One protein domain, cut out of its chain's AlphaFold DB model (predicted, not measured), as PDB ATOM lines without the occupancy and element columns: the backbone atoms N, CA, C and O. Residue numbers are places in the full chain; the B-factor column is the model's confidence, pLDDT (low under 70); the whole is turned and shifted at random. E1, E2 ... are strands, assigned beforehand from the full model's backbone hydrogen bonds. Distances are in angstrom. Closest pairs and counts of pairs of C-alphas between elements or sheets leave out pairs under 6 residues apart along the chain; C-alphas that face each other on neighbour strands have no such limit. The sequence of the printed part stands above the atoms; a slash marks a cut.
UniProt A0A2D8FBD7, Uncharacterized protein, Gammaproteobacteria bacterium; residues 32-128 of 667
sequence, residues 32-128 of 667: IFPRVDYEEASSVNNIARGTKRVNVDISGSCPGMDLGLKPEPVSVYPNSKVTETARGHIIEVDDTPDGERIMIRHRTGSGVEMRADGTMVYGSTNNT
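Overview. This is residues 32 to 128 of the 667 residues of an uncharacterized protein of Gammaproteobacteria bacterium (UniProt A0A2D8FBD7). With little regular structure, this is a gently curved sheet of five short strands, with a long unnamed stretch over one face: residues 47 to 58 cross toward E5 and residues 67 to 75 cross back. Residues 60 to 66 stick out. The printed part has 97 residues, 23 in strands E1 to E5, and no named helix; the class is all strand. It is compact, radius of gyration of the C-alphas 14.4 A, spanning 47 by 31 by 18 A.

Arrangement. After residues 32 to 79, find a meander, each strand the antiparallel neighbour of the one before: E1 (80 to 84), E2 (90 to 94), E3 (101 to 105), E4 (111 to 114), E5 (120 to 123). Within hydrogen-bond range are N 81 and O 93, 2.8 A, N 92 and O 103, 2.9 A, N 104 and O 112, 2.9 A, and N 113 and O 121, 3.0 A.

Along the chain. Find C-alpha 80 at (-43.853, -16.642, 37.407), where E1 begins; E1 runs 12.5 A, E2 12.4 A, E3 12.5 A, E4 10.3 A and E5 9.7 A, and E5 ends at C-alpha 123 at (-50.251, 3.196, 43.855).

Size, cuts and confidence. The farthest C-alphas, Glu 40 and Gly 64, are 47.0 A apart. The printed part has no cut and no long link between strands; residue 59 has pLDDT under 70.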
ATOM      1  N   ILE A  32     -67.392 -23.103  47.513       70.12
ATOM      2  CA  ILE A  32     -66.788 -21.902  46.914       70.12
ATOM      3  C   ILE A  32     -65.567 -22.251  46.038       70.12
ATOM      4  O   ILE A  32     -65.236 -21.502  45.115       70.12
ATOM      5  N   PHE A  33     -64.919 -23.389  46.288       73.06
ATOM      6  CA  PHE A  33     -63.714 -23.874  45.625       73.06
ATOM      7  C   PHE A  33     -63.955 -25.180  44.827       73.06
ATOM      8  O   PHE A  33     -64.795 -25.999  45.204       73.06
ATOM      9  N   PRO A  34     -63.222 -25.403  43.718       71.62
ATOM     10  CA  PRO A  34     -62.412 -24.401  43.028       71.62
ATOM     11  C   PRO A  34     -63.294 -23.240  42.544       71.62
ATOM     12  O   PRO A  34     -64.491 -23.407  42.305       71.62
ATOM     13  N   ARG A  35     -62.713 -22.033  42.456       74.25
ATOM     14  CA  ARG A  35     -63.433 -20.889  41.878       74.25
ATOM     15  C   ARG A  35     -63.818 -21.248  40.441       74.25
ATOM     16  O   ARG A  35     -63.117 -22.022  39.800       74.25
ATOM     17  N   VAL A  36     -64.867 -20.619  39.919       73.00
ATOM     18  CA  VAL A  36     -65.383 -20.841  38.553       73.00
ATOM     19  C   VAL A  36     -64.280 -20.781  37.480       73.00
ATOM     20  O   VAL A  36     -64.318 -21.511  36.498       73.00
ATOM     21  N   ASP A  37     -63.257 -19.947  37.688       72.44
ATOM     22  CA  ASP A  37     -62.120 -19.801  36.767       72.44
ATOM     23  C   ASP A  37     -61.097 -20.942  36.788       72.44
ATOM     24  O   ASP A  37     -60.220 -20.983  35.929       72.44
ATOM     25  N   TYR A  38     -61.231 -21.858  37.743       75.31
ATOM     26  CA  TYR A  38     -60.413 -23.057  37.919       75.31
ATOM     27  C   TYR A  38     -61.234 -24.350  37.770       75.31
ATOM     28  O   TYR A  38     -60.711 -25.439  37.991       75.31
ATOM     29  N   GLU A  39     -62.517 -24.254  37.409       74.81
ATOM     30  CA  GLU A  39     -63.337 -25.422  37.086       74.81
ATOM     31  C   GLU A  39     -62.827 -26.044  35.775       74.81
ATOM     32  O   GLU A  39     -62.686 -25.343  34.775       74.81
ATOM     33  N   GLU A  40     -62.474 -27.334  35.814       76.88
ATOM     34  CA  GLU A  40     -61.863 -28.087  34.697       76.88
ATOM     35  C   GLU A  40     -60.539 -27.502  34.152       76.88
ATOM     36  O   GLU A  40     -60.079 -27.878  33.074       76.88
ATOM     37  N   ALA A  41     -59.882 -26.613  34.903       79.06
ATOM     38  CA  ALA A  41     -58.590 -26.029  34.548       79.06
ATOM     39  C   ALA A  41     -57.479 -26.467  35.522       79.06
ATOM     40  O   ALA A  41     -57.739 -26.994  36.602       79.06
ATOM     41  N   SER A  42     -56.216 -26.231  35.146       82.00
ATOM     42  CA  SER A  42     -55.071 -26.464  36.041       82.00
ATOM     43  C   SER A  42     -55.208 -25.666  37.341       82.00
ATOM     44  O   SER A  42     -55.621 -24.509  37.315       82.00
ATOM     45  N   SER A  43     -54.804 -26.268  38.461       81.56
ATOM     46  CA  SER A  43     -54.774 -25.641  39.789       81.56
ATOM     47  C   SER A  43     -53.687 -24.568  39.944       81.56
ATOM     48  O   SER A  43     -53.672 -23.855  40.947       81.56
ATOM     49  N   VAL A  44     -52.786 -24.434  38.963       84.12
ATOM     50  CA  VAL A  44     -51.766 -23.379  38.925       84.12
ATOM     51  C   VAL A  44     -52.427 -22.027  38.667       84.12
ATOM     52  O   VAL A  44     -53.249 -21.895  37.756       84.12
ATOM     53  N   ASN A  45     -52.028 -21.011  39.440       85.81
ATOM     54  CA  ASN A  45     -52.613 -19.675  39.384       85.81
ATOM     55  C   ASN A  45     -52.659 -19.112  37.943       85.81
ATOM     56  O   ASN A  45     -51.686 -19.200  37.199       85.81
ATOM     57  N   ASN A  46     -53.790 -18.523  37.551       86.62
ATOM     58  CA  ASN A  46     -54.006 -17.949  36.217       86.62
ATOM     59  C   ASN A  46     -53.046 -16.794  35.888       86.62
ATOM     60  O   ASN A  46     -52.689 -16.615  34.728       86.62
ATOM     61  N   ILE A  47     -52.598 -16.046  36.897       86.94
ATOM     62  CA  ILE A  47     -51.587 -14.997  36.740       86.94
ATOM     63  C   ILE A  47     -50.222 -15.621  36.449       86.94
ATOM     64  O   ILE A  47     -49.599 -15.268  35.458       86.94
ATOM     65  N   ALA A  48     -49.836 -16.656  37.204       87.06
ATOM     66  CA  ALA A  48     -48.579 -17.380  36.982       87.06
ATOM     67  C   ALA A  48     -48.495 -18.060  35.599       87.06
ATOM     68  O   ALA A  48     -47.410 -18.324  35.092       87.06
ATOM     69  N   ARG A  49     -49.646 -18.369  34.985       86.88
ATOM     70  CA  ARG A  49     -49.737 -18.935  33.628       86.88
ATOM     71  C   ARG A  49     -49.909 -17.892  32.522       86.88
ATOM     72  O   ARG A  49     -50.088 -18.287  31.375       86.88
ATOM     73  N   GLY A  50     -49.970 -16.605  32.860       82.31
ATOM     74  CA  GLY A  50     -50.224 -15.531  31.896       82.31
ATOM     75  C   GLY A  50     -51.646 -15.485  31.334       82.31
ATOM     76  O   GLY A  50     -51.936 -14.652  30.480       82.31
ATOM     77  N   THR A  51     -52.574 -16.327  31.805       83.69
ATOM     78  CA  THR A  51     -53.975 -16.315  31.339       83.69
ATOM     79  C   THR A  51     -54.777 -15.151  31.921       83.69
ATOM     80  O   THR A  51     -55.866 -14.835  31.442       83.69
ATOM     81  N   LYS A  52     -54.243 -14.495  32.957       83.25
ATOM     82  CA  LYS A  52     -54.792 -13.282  33.562       83.25
ATOM     83  C   LYS A  52     -53.651 -12.352  33.962       83.25
ATOM     84  O   LYS A  52     -52.810 -12.747  34.750       83.25
ATOM     85  N   ARG A  53     -53.676 -11.093  33.528       81.38
ATOM     86  CA  ARG A  53     -52.730 -10.071  33.998       81.38
ATOM     87  C   ARG A  53     -53.376  -9.168  35.046       81.38
ATOM     88  O   ARG A  53     -54.555  -8.825  34.938       81.38
ATOM     89  N   VAL A  54     -52.618  -8.814  36.078       85.81
ATOM     90  CA  VAL A  54     -53.017  -7.861  37.121       85.81
ATOM     91  C   VAL A  54     -51.804  -7.003  37.456       85.81
ATOM     92  O   VAL A  54     -50.715  -7.550  37.607       85.81
ATOM     93  N   ASN A  55     -52.029  -5.697  37.588       86.81
ATOM     94  CA  ASN A  55     -51.027  -4.695  37.951       86.81
ATOM     95  C   ASN A  55     -51.534  -3.892  39.161       86.81
ATOM     96  O   ASN A  55     -52.706  -4.028  39.557       86.81
ATOM     97  N   VAL A  56     -50.672  -3.057  39.744       88.50
ATOM     98  CA  VAL A  56     -51.102  -2.059  40.734       88.50
ATOM     99  C   VAL A  56     -52.027  -1.047  40.056       88.50
ATOM    100  O   VAL A  56     -51.808  -0.636  38.920       88.50
ATOM    101  N   ASP A  57     -53.114  -0.689  40.735       83.12
ATOM    102  CA  ASP A  57     -54.128   0.187  40.157       83.12
ATOM    103  C   ASP A  57     -53.616   1.639  40.136       83.12
ATOM    104  O   ASP A  57     -53.412   2.250  41.188       83.12
ATOM    105  N   ILE A  58     -53.467   2.186  38.931       78.00
ATOM    106  CA  ILE A  58     -53.151   3.589  38.659       78.00
ATOM    107  C   ILE A  58     -54.372   4.234  37.994       78.00
ATOM    108  O   ILE A  58     -54.909   3.725  37.020       78.00
ATOM    109  N   SER A  59     -54.891   5.313  38.574       66.69
ATOM    110  CA  SER A  59     -56.166   5.944  38.180       66.69
ATOM    111  C   SER A  59     -56.048   6.867  36.947       66.69
ATOM    112  O   SER A  59     -56.612   7.964  36.970       66.69
ATOM    113  N   GLY A  60     -55.230   6.494  35.955       70.19
ATOM    114  CA  GLY A  60     -54.793   7.360  34.846       70.19
ATOM    115  C   GLY A  60     -53.843   8.500  35.263       70.19
ATOM    116  O   GLY A  60     -53.537   8.657  36.454       70.19
ATOM    117  N   SER A  61     -53.395   9.297  34.283       81.25
ATOM    118  CA  SER A  61     -52.508  10.457  34.492       81.25
ATOM    119  C   SER A  61     -53.283  11.774  34.710       81.25
ATOM    120  O   SER A  61     -54.482  11.767  34.997       81.25
ATOM    121  N   CYS A  62     -52.614  12.926  34.662       82.81
ATOM    122  CA  CYS A  62     -53.221  14.256  34.544       82.81
ATOM    123  C   CYS A  62     -52.815  14.920  33.214       82.81
ATOM    124  O   CYS A  62     -51.862  14.452  32.592       82.81
ATOM    125  N   PRO A  63     -53.529  15.971  32.757       82.75
ATOM    126  CA  PRO A  63     -53.230  16.622  31.483       82.75
ATOM    127  C   PRO A  63     -51.758  17.034  31.399       82.75
ATOM    128  O   PRO A  63     -51.234  17.614  32.351       82.75
ATOM    129  N   GLY A  64     -51.106  16.702  30.284       83.25
ATOM    130  CA  GLY A  64     -49.716  17.068  30.000       83.25
ATOM    131  C   GLY A  64     -48.637  16.231  30.697       83.25
ATOM    132  O   GLY A  64     -47.465  16.497  30.465       83.25
ATOM    133  N   MET A  65     -48.997  15.230  31.509       85.81
ATOM    134  CA  MET A  65     -48.035  14.405  32.253       85.81
ATOM    135  C   MET A  65     -48.012  12.968  31.718       85.81
ATOM    136  O   MET A  65     -48.990  12.233  31.874       85.81
ATOM    137  N   ASP A  66     -46.899  12.541  31.123       86.38
ATOM    138  CA  ASP A  66     -46.692  11.144  30.730       86.38
ATOM    139  C   ASP A  66     -46.091  10.354  31.897       86.38
ATOM    140  O   ASP A  66     -45.047  10.709  32.437       86.38
ATOM    141  N   LEU A  67     -46.741   9.256  32.290       85.00
ATOM    142  CA  LEU A  67     -46.221   8.379  33.339       85.00
ATOM    143  C   LEU A  67     -45.040   7.511  32.867       85.00
ATOM    144  O   LEU A  67     -44.441   6.813  33.685       85.00
ATOM    145  N   GLY A  68     -44.733   7.485  31.564       83.88
ATOM    146  CA  GLY A  68     -43.608   6.735  30.992       83.88
ATOM    147  C   GLY A  68     -43.767   5.213  31.082       83.88
ATOM    148  O   GLY A  68     -42.803   4.462  30.928       83.88
ATOM    149  N   LEU A  69     -44.984   4.735  31.348       85.06
ATOM    150  CA  LEU A  69     -45.254   3.334  31.646       85.06
ATOM    151  C   LEU A  69     -45.314   2.495  30.369       85.06
ATOM    152  O   LEU A  69     -46.232   2.617  29.559       85.06
ATOM    153  N   LYS A  70     -44.360   1.574  30.216       82.88
ATOM    154  CA  LYS A  70     -44.344   0.635  29.088       82.88
ATOM    155  C   LYS A  70     -45.361  -0.500  29.278       82.88
ATOM    156  O   LYS A  70     -45.576  -0.942  30.414       82.88
ATOM    157  N   PRO A  71     -45.974  -1.005  28.187       79.25
ATOM    158  CA  PRO A  71     -46.734  -2.247  28.222       79.25
ATOM    159  C   PRO A  71     -45.818  -3.408  28.603       79.25
ATOM    160  O   PRO A  71     -44.744  -3.565  28.029       79.25
ATOM    161  N   GLU A  72     -46.256  -4.235  29.542       74.50
ATOM    162  CA  GLU A  72     -45.482  -5.394  29.977       74.50
ATOM    163  C   GLU A  72     -45.957  -6.672  29.267       74.50
ATOM    164  O   GLU A  72     -47.171  -6.859  29.093       74.50
ATOM    165  N   PRO A  73     -45.042  -7.581  28.885       79.94
ATOM    166  CA  PRO A  73     -45.417  -8.869  28.317       79.94
ATOM    167  C   PRO A  73     -46.112  -9.735  29.369       79.94
ATOM    168  O   PRO A  73     -45.859  -9.605  30.566       79.94
ATOM    169  N   VAL A  74     -47.002 -10.630  28.931       83.94
ATOM    170  CA  VAL A  74     -47.691 -11.565  29.832       83.94
ATOM    171  C   VAL A  74     -46.722 -12.587  30.423       83.94
ATOM    172  O   VAL A  74     -45.790 -13.033  29.763       83.94
ATOM    173  N   SER A  75     -46.990 -12.989  31.660       86.75
ATOM    174  CA  SER A  75     -46.182 -13.953  32.405       86.75
ATOM    175  C   SER A  75     -46.168 -15.327  31.728       86.75
ATOM    176  O   SER A  75     -47.211 -15.814  31.288       86.75
ATOM    177  N   VAL A  76     -45.013 -15.988  31.680       88.19
ATOM    178  CA  VAL A  76     -44.843 -17.314  31.070       88.19
ATOM    179  C   VAL A  76     -44.556 -18.346  32.155       88.19
ATOM    180  O   VAL A  76     -43.582 -18.258  32.896       88.19
ATOM    181  N   TYR A  77     -45.393 -19.380  32.238       86.19
ATOM    182  CA  TYR A  77     -45.136 -20.513  33.131       86.19
ATOM    183  C   TYR A  77     -43.914 -21.317  32.647       86.19
ATOM    184  O   TYR A  77     -43.844 -21.606  31.450       86.19
ATOM    185  N   PRO A  78     -42.999 -21.768  33.529       90.69
ATOM    186  CA  PRO A  78     -43.045 -21.744  34.997       90.69
ATOM    187  C   PRO A  78     -42.324 -20.556  35.658       90.69
ATOM    188  O   PRO A  78     -42.069 -20.610  36.859       90.69
ATOM    189  N   ASN A  79     -41.991 -19.507  34.908       92.06
ATOM    190  CA  ASN A  79     -41.104 -18.436  35.366       92.06
ATOM    191  C   ASN A  79     -41.778 -17.460  36.346       92.06
ATOM    192  O   ASN A  79     -41.096 -16.712  37.029       92.06
ATOM    193  N   SER A  80     -43.109 -17.492  36.473       91.81
ATOM    194  CA  SER A  80     -43.853 -16.642  37.407       91.81
ATOM    195  C   SER A  80     -44.326 -17.393  38.649       91.81
ATOM    196  O   SER A  80     -45.018 -18.417  38.572       91.81
ATOM    197  N   LYS A  81     -44.011 -16.850  39.826       92.88
ATOM    198  CA  LYS A  81     -44.467 -17.334  41.129       92.88
ATOM    199  C   LYS A  81     -45.481 -16.367  41.727       92.88
ATOM    200  O   LYS A  81     -45.140 -15.292  42.217       92.88
ATOM    201  N   VAL A  82     -46.735 -16.811  41.790       93.19
ATOM    202  CA  VAL A  82     -47.852 -16.012  42.314       93.19
ATOM    203  C   VAL A  82     -48.460 -16.654  43.554       93.19
ATOM    204  O   VAL A  82     -48.901 -17.804  43.526       93.19
ATOM    205  N   THR A  83     -48.564 -15.875  44.629       93.44
ATOM    206  CA  THR A  83     -49.350 -16.206  45.822       93.44
ATOM    207  C   THR A  83     -50.590 -15.323  45.867       93.44
ATOM    208  O   THR A  83     -50.506 -14.133  46.164       93.44
ATOM    209  N   GLU A  84     -51.757 -15.907  45.592       91.25
ATOM    210  CA  GLU A  84     -53.052 -15.229  45.698       91.25
ATOM    211  C   GLU A  84     -53.866 -15.815  46.859       91.25
ATOM    212  O   GLU A  84     -54.156 -17.009  46.908       91.25
ATOM    213  N   THR A  85     -54.275 -14.964  47.794       89.69
ATOM    214  CA  THR A  85     -55.119 -15.374  48.928       89.69
ATOM    215  C   THR A  85     -56.595 -15.505  48.529       89.69
ATOM    216  O   THR A  85     -57.069 -14.906  47.560       89.69
ATOM    217  N   ALA A  86     -57.394 -16.200  49.348       83.56
ATOM    218  CA  ALA A  86     -58.836 -16.363  49.124       83.56
ATOM    219  C   ALA A  86     -59.603 -15.033  48.964       83.56
ATOM    220  O   ALA A  86     -60.622 -14.998  48.272       83.56
ATOM    221  N   ARG A  87     -59.105 -13.942  49.565       82.94
ATOM    222  CA  ARG A  87     -59.691 -12.591  49.502       82.94
ATOM    223  C   ARG A  87     -59.073 -11.682  48.427       82.94
ATOM    224  O   ARG A  87     -59.533 -10.552  48.284       82.94
ATOM    225  N   GLY A  88     -58.093 -12.167  47.658       86.50
ATOM    226  CA  GLY A  88     -57.546 -11.477  46.481       86.50
ATOM    227  C   GLY A  88     -56.332 -10.577  46.735       86.50
ATOM    228  O   GLY A  88     -56.050  -9.712  45.909       86.50
ATOM    229  N   HIS A  89     -55.627 -10.743  47.860       92.75
ATOM    230  CA  HIS A  89     -54.269 -10.197  48.017       92.75
ATOM    231  C   HIS A  89     -53.301 -11.008  47.159       92.75
ATOM    232  O   HIS A  89     -53.409 -12.238  47.167       92.75
ATOM    233  N   ILE A  90     -52.398 -10.330  46.451       94.06
ATOM    234  CA  ILE A  90     -51.486 -10.927  45.475       94.06
ATOM    235  C   ILE A  90     -50.053 -10.524  45.825       94.06
ATOM    236  O   ILE A  90     -49.780  -9.345  46.048       94.06
ATOM    237  N   ILE A  91     -49.163 -11.512  45.852       96.19
ATOM    238  CA  ILE A  91     -47.713 -11.325  45.798       96.19
ATOM    239  C   ILE A  91     -47.218 -12.086  44.573       96.19
ATOM    240  O   ILE A  91     -47.502 -13.278  44.444       96.19
ATOM    241  N   GLU A  92     -46.510 -11.403  43.688       94.25
ATOM    242  CA  GLU A  92     -45.972 -11.958  42.451       94.25
ATOM    243  C   GLU A  92     -44.483 -11.652  42.348       94.25
ATOM    244  O   GLU A  92     -44.057 -10.527  42.610       94.25
ATOM    245  N   VAL A  93     -43.722 -12.680  41.987       95.62
ATOM    246  CA  VAL A  93     -42.318 -12.599  41.587       95.62
ATOM    247  C   VAL A  93     -42.237 -13.322  40.251       95.62
ATOM    248  O   VAL A  93     -42.529 -14.517  40.195       95.62
ATOM    249  N   ASP A  94     -41.948 -12.586  39.187       93.56
ATOM    250  CA  ASP A  94     -41.948 -13.081  37.815       93.56
ATOM    251  C   ASP A  94     -40.542 -12.994  37.224       93.56
ATOM    252  O   ASP A  94     -39.968 -11.910  37.212       93.56
ATOM    253  N   ASP A  95     -40.021 -14.123  36.744       94.06
ATOM    254  CA  ASP A  95     -38.733 -14.269  36.054       94.06
ATOM    255  C   ASP A  95     -38.935 -14.501  34.539       94.06
ATOM    256  O   ASP A  95     -38.083 -15.068  33.851       94.06
ATOM    257  N   THR A  96     -40.117 -14.176  34.001       91.44
ATOM    258  CA  THR A  96     -40.375 -14.245  32.557       91.44
ATOM    259  C   THR A  96     -39.420 -13.297  31.827       91.44
ATOM    260  O   THR A  96     -39.431 -12.115  32.159       91.44
ATOM    261  N   PRO A  97     -38.644 -13.766  30.826       88.44
ATOM    262  CA  PRO A  97     -37.737 -12.902  30.072       88.44
ATOM    263  C   PRO A  97     -38.457 -11.679  29.496       88.44
ATOM    264  O   PRO A  97     -39.537 -11.828  28.918       88.44
ATOM    265  N   ASP A  98     -37.860 -10.500  29.669       85.62
ATOM    266  CA  ASP A  98     -38.402  -9.183  29.283       85.62
ATOM    267  C   ASP A  98     -39.681  -8.763  30.045       85.62
ATOM    268  O   ASP A  98     -40.311  -7.748  29.731       85.62
ATOM    269  N   GLY A  99     -40.093  -9.549  31.042       86.19
ATOM    270  CA  GLY A  99     -41.290  -9.362  31.861       86.19
ATOM    271  C   GLY A  99     -41.021  -9.501  33.355       86.19
ATOM    272  O   GLY A  99     -41.968  -9.730  34.115       86.19
ATOM    273  N   GLU A 100     -39.758  -9.390  33.766       92.19
ATOM    274  CA  GLU A 100     -39.332  -9.565  35.144       92.19
ATOM    275  C   GLU A 100     -40.008  -8.534  36.049       92.19
ATOM    276  O   GLU A 100     -39.967  -7.333  35.781       92.19
ATOM    277  N   ARG A 101     -40.654  -8.972  37.134       91.75
ATOM    278  CA  ARG A 101     -41.323  -8.028  38.042       91.75
ATOM    279  C   ARG A 101     -41.538  -8.550  39.448       91.75
ATOM    280  O   ARG A 101     -41.673  -9.750  39.687       91.75
ATOM    281  N   ILE A 102     -41.674  -7.608  40.378       94.88
ATOM    282  CA  ILE A 102     -42.108  -7.867  41.752       94.88
ATOM    283  C   ILE A 102     -43.333  -7.010  42.044       94.88
ATOM    284  O   ILE A 102     -43.277  -5.786  41.965       94.88
ATOM    285  N   MET A 103     -44.441  -7.640  42.438       94.75
ATOM    286  CA  MET A 103     -45.668  -6.932  42.798       94.75
ATOM    287  C   MET A 103     -46.212  -7.405  44.143       94.75
ATOM    288  O   MET A 103     -46.437  -8.595  44.366       94.75
ATOM    289  N   ILE A 104     -46.526  -6.444  45.014       96.25
ATOM    290  CA  ILE A 104     -47.290  -6.657  46.244       96.25
ATOM    291  C   ILE A 104     -48.552  -5.813  46.155       96.25
ATOM    292  O   ILE A 104     -48.506  -4.586  46.237       96.25
ATOM    293  N   ARG A 105     -49.699  -6.478  46.013       94.00
ATOM    294  CA  ARG A 105     -50.974  -5.821  45.729       94.00
ATOM    295  C   ARG A 105     -52.063  -6.242  46.708       94.00
ATOM    296  O   ARG A 105     -52.398  -7.419  46.870       94.00
ATOM    297  N   HIS A 106     -52.695  -5.250  47.323       94.31
ATOM    298  CA  HIS A 106     -53.897  -5.427  48.123       94.31
ATOM    299  C   HIS A 106     -55.116  -5.696  47.225       94.31
ATOM    300  O   HIS A 106     -55.194  -5.222  46.092       94.31
ATOM    301  N   ARG A 107     -56.138  -6.395  47.741       88.19
ATOM    302  CA  ARG A 107     -57.363  -6.721  46.978       88.19
ATOM    303  C   ARG A 107     -58.061  -5.503  46.355       88.19
ATOM    304  O   ARG A 107     -58.834  -5.659  45.416       88.19
ATOM    305  N   THR A 108     -57.832  -4.311  46.911       86.75
ATOM    306  CA  THR A 108     -58.429  -3.053  46.445       86.75
ATOM    307  C   THR A 108     -57.755  -2.469  45.216       86.75
ATOM    308  O   THR A 108     -58.391  -1.631  44.599       86.75
ATOM    309  N   GLY A 109     -56.529  -2.883  44.877       87.25
ATOM    310  CA  GLY A 109     -55.735  -2.269  43.809       87.25
ATOM    311  C   GLY A 109     -54.448  -1.604  44.284       87.25
ATOM    312  O   GLY A 109     -53.467  -1.627  43.550       87.25
ATOM    313  N   SER A 110     -54.428  -1.082  45.515       92.06
ATOM    314  CA  SER A 110     -53.245  -0.433  46.090       92.06
ATOM    315  C   SER A 110     -52.078  -1.403  46.235       92.06
ATOM    316  O   SER A 110     -52.283  -2.568  46.598       92.06
ATOM    317  N   GLY A 111     -50.862  -0.916  46.035       93.88
ATOM    318  CA  GLY A 111     -49.677  -1.745  46.147       93.88
ATOM    319  C   GLY A 111     -48.410  -1.070  45.658       93.88
ATOM    320  O   GLY A 111     -48.397   0.118  45.332       93.88
ATOM    321  N   VAL A 112     -47.359  -1.879  45.614       95.88
ATOM    322  CA  VAL A 112     -46.064  -1.534  45.033       95.88
ATOM    323  C   VAL A 112     -45.770  -2.533  43.922       95.88
ATOM    324  O   VAL A 112     -45.977  -3.736  44.103       95.88
ATOM    325  N   GLU A 113     -45.301  -2.026  42.791       93.19
ATOM    326  CA  GLU A 113     -44.882  -2.811  41.634       93.19
ATOM    327  C   GLU A 113     -43.515  -2.311  41.160       93.19
ATOM    328  O   GLU A 113     -43.314  -1.110  41.005       93.19
ATOM    329  N   MET A 114     -42.578  -3.234  40.973       94.62
ATOM    330  CA  MET A 114     -41.261  -3.007  40.383       94.62
ATOM    331  C   MET A 114     -41.254  -3.719  39.034       94.62
ATOM    332  O   MET A 114     -41.432  -4.939  39.004       94.62
ATOM    333  N   ARG A 115     -41.116  -2.959  37.949       91.50
ATOM    334  CA  ARG A 115     -41.202  -3.450  36.568       91.50
ATOM    335  C   ARG A 115     -39.839  -3.865  36.012       91.50
ATOM    336  O   ARG A 115     -38.805  -3.507  36.577       91.50
ATOM    337  N   ALA A 116     -39.851  -4.552  34.870       89.81
ATOM    338  CA  ALA A 116     -38.652  -5.080  34.207       89.81
ATOM    339  C   ALA A 116     -37.648  -3.985  33.809       89.81
ATOM    340  O   ALA A 116     -36.440  -4.195  33.838       89.81
ATOM    341  N   ASP A 117     -38.142  -2.787  33.485       89.88
ATOM    342  CA  ASP A 117     -37.312  -1.633  33.135       89.88
ATOM    343  C   ASP A 117     -36.793  -0.845  34.352       89.88
ATOM    344  O   ASP A 117     -36.183   0.209  34.188       89.88
ATOM    345  N   GLY A 118     -37.029  -1.347  35.569       89.25
ATOM    346  CA  GLY A 118     -36.643  -0.703  36.823       89.25
ATOM    347  C   GLY A 118     -37.643   0.339  37.329       89.25
ATOM    348  O   GLY A 118     -37.453   0.873  38.423       89.25
ATOM    349  N   THR A 119     -38.728   0.609  36.594       91.81
ATOM    350  CA  THR A 119     -39.767   1.546  37.038       91.81
ATOM    351  C   THR A 119     -40.454   1.027  38.298       91.81
ATOM    352  O   THR A 119     -40.965  -0.095  38.331       91.81
ATOM    353  N   MET A 120     -40.524   1.865  39.333       92.75
ATOM    354  CA  MET A 120     -41.254   1.567  40.562       92.75
ATOM    355  C   MET A 120     -42.562   2.355  40.615       92.75
ATOM    356  O   MET A 120     -42.571   3.584  40.611       92.75
ATOM    357  N   VAL A 121     -43.680   1.642  40.726       91.62
ATOM    358  CA  VAL A 121     -45.020   2.214  40.859       91.62
ATOM    359  C   VAL A 121     -45.492   2.062  42.299       91.62
ATOM    360  O   VAL A 121     -45.628   0.949  42.812       91.62
ATOM    361  N   TYR A 122     -45.790   3.189  42.943       92.44
ATOM    362  CA  TYR A 122     -46.435   3.242  44.254       92.44
ATOM    363  C   TYR A 122     -47.865   3.774  44.103       92.44
ATOM    364  O   TYR A 122     -48.088   4.976  43.961       92.44
ATOM    365  N   GLY A 123     -48.847   2.869  44.111       89.62
ATOM    366  CA  GLY A 123     -50.251   3.196  43.855       89.62
ATOM    367  C   GLY A 123     -51.133   3.034  45.090       89.62
ATOM    368  O   GLY A 123     -51.101   2.002  45.767       89.62
ATOM    369  N   SER A 124     -51.989   4.024  45.361       89.62
ATOM    370  CA  SER A 124     -53.035   3.932  46.385       89.62
ATOM    371  C   SER A 124     -54.397   4.303  45.810       89.62
ATOM    372  O   SER A 124     -54.575   5.371  45.239       89.62
ATOM    373  N   THR A 125     -55.395   3.441  46.022       85.25
ATOM    374  CA  THR A 125     -56.796   3.707  45.651       85.25
ATOM    375  C   THR A 125     -57.548   4.554  46.688       85.25
ATOM    376  O   THR A 125     -58.768   4.680  46.611       85.25
ATOM    377  N   ASN A 126     -56.865   5.028  47.732       86.50
ATOM    378  CA  ASN A 126     -57.414   5.884  48.784       86.50
ATOM    379  C   ASN A 126     -56.312   6.873  49.221       86.50
ATOM    380  O   ASN A 126     -55.582   7.381  48.378       86.50
ATOM    381  N   ASN A 127     -56.150   7.140  50.516       88.62
ATOM    382  CA  ASN A 127     -55.092   8.019  51.007       88.62
ATOM    383  C   ASN A 127     -53.702   7.362  50.936       88.62
ATOM    384  O   ASN A 127     -53.561   6.149  51.109       88.62
ATOM    385  N   THR A 128     -52.680   8.199  50.778       91.94
ATOM    386  CA  THR A 128     -51.279   7.875  51.065       91.94
ATOM    387  C   THR A 128     -50.852   8.681  52.286       91.94
ATOM    388  O   THR A 128     -51.105   9.882  52.351       91.94
TER     389      THR A 128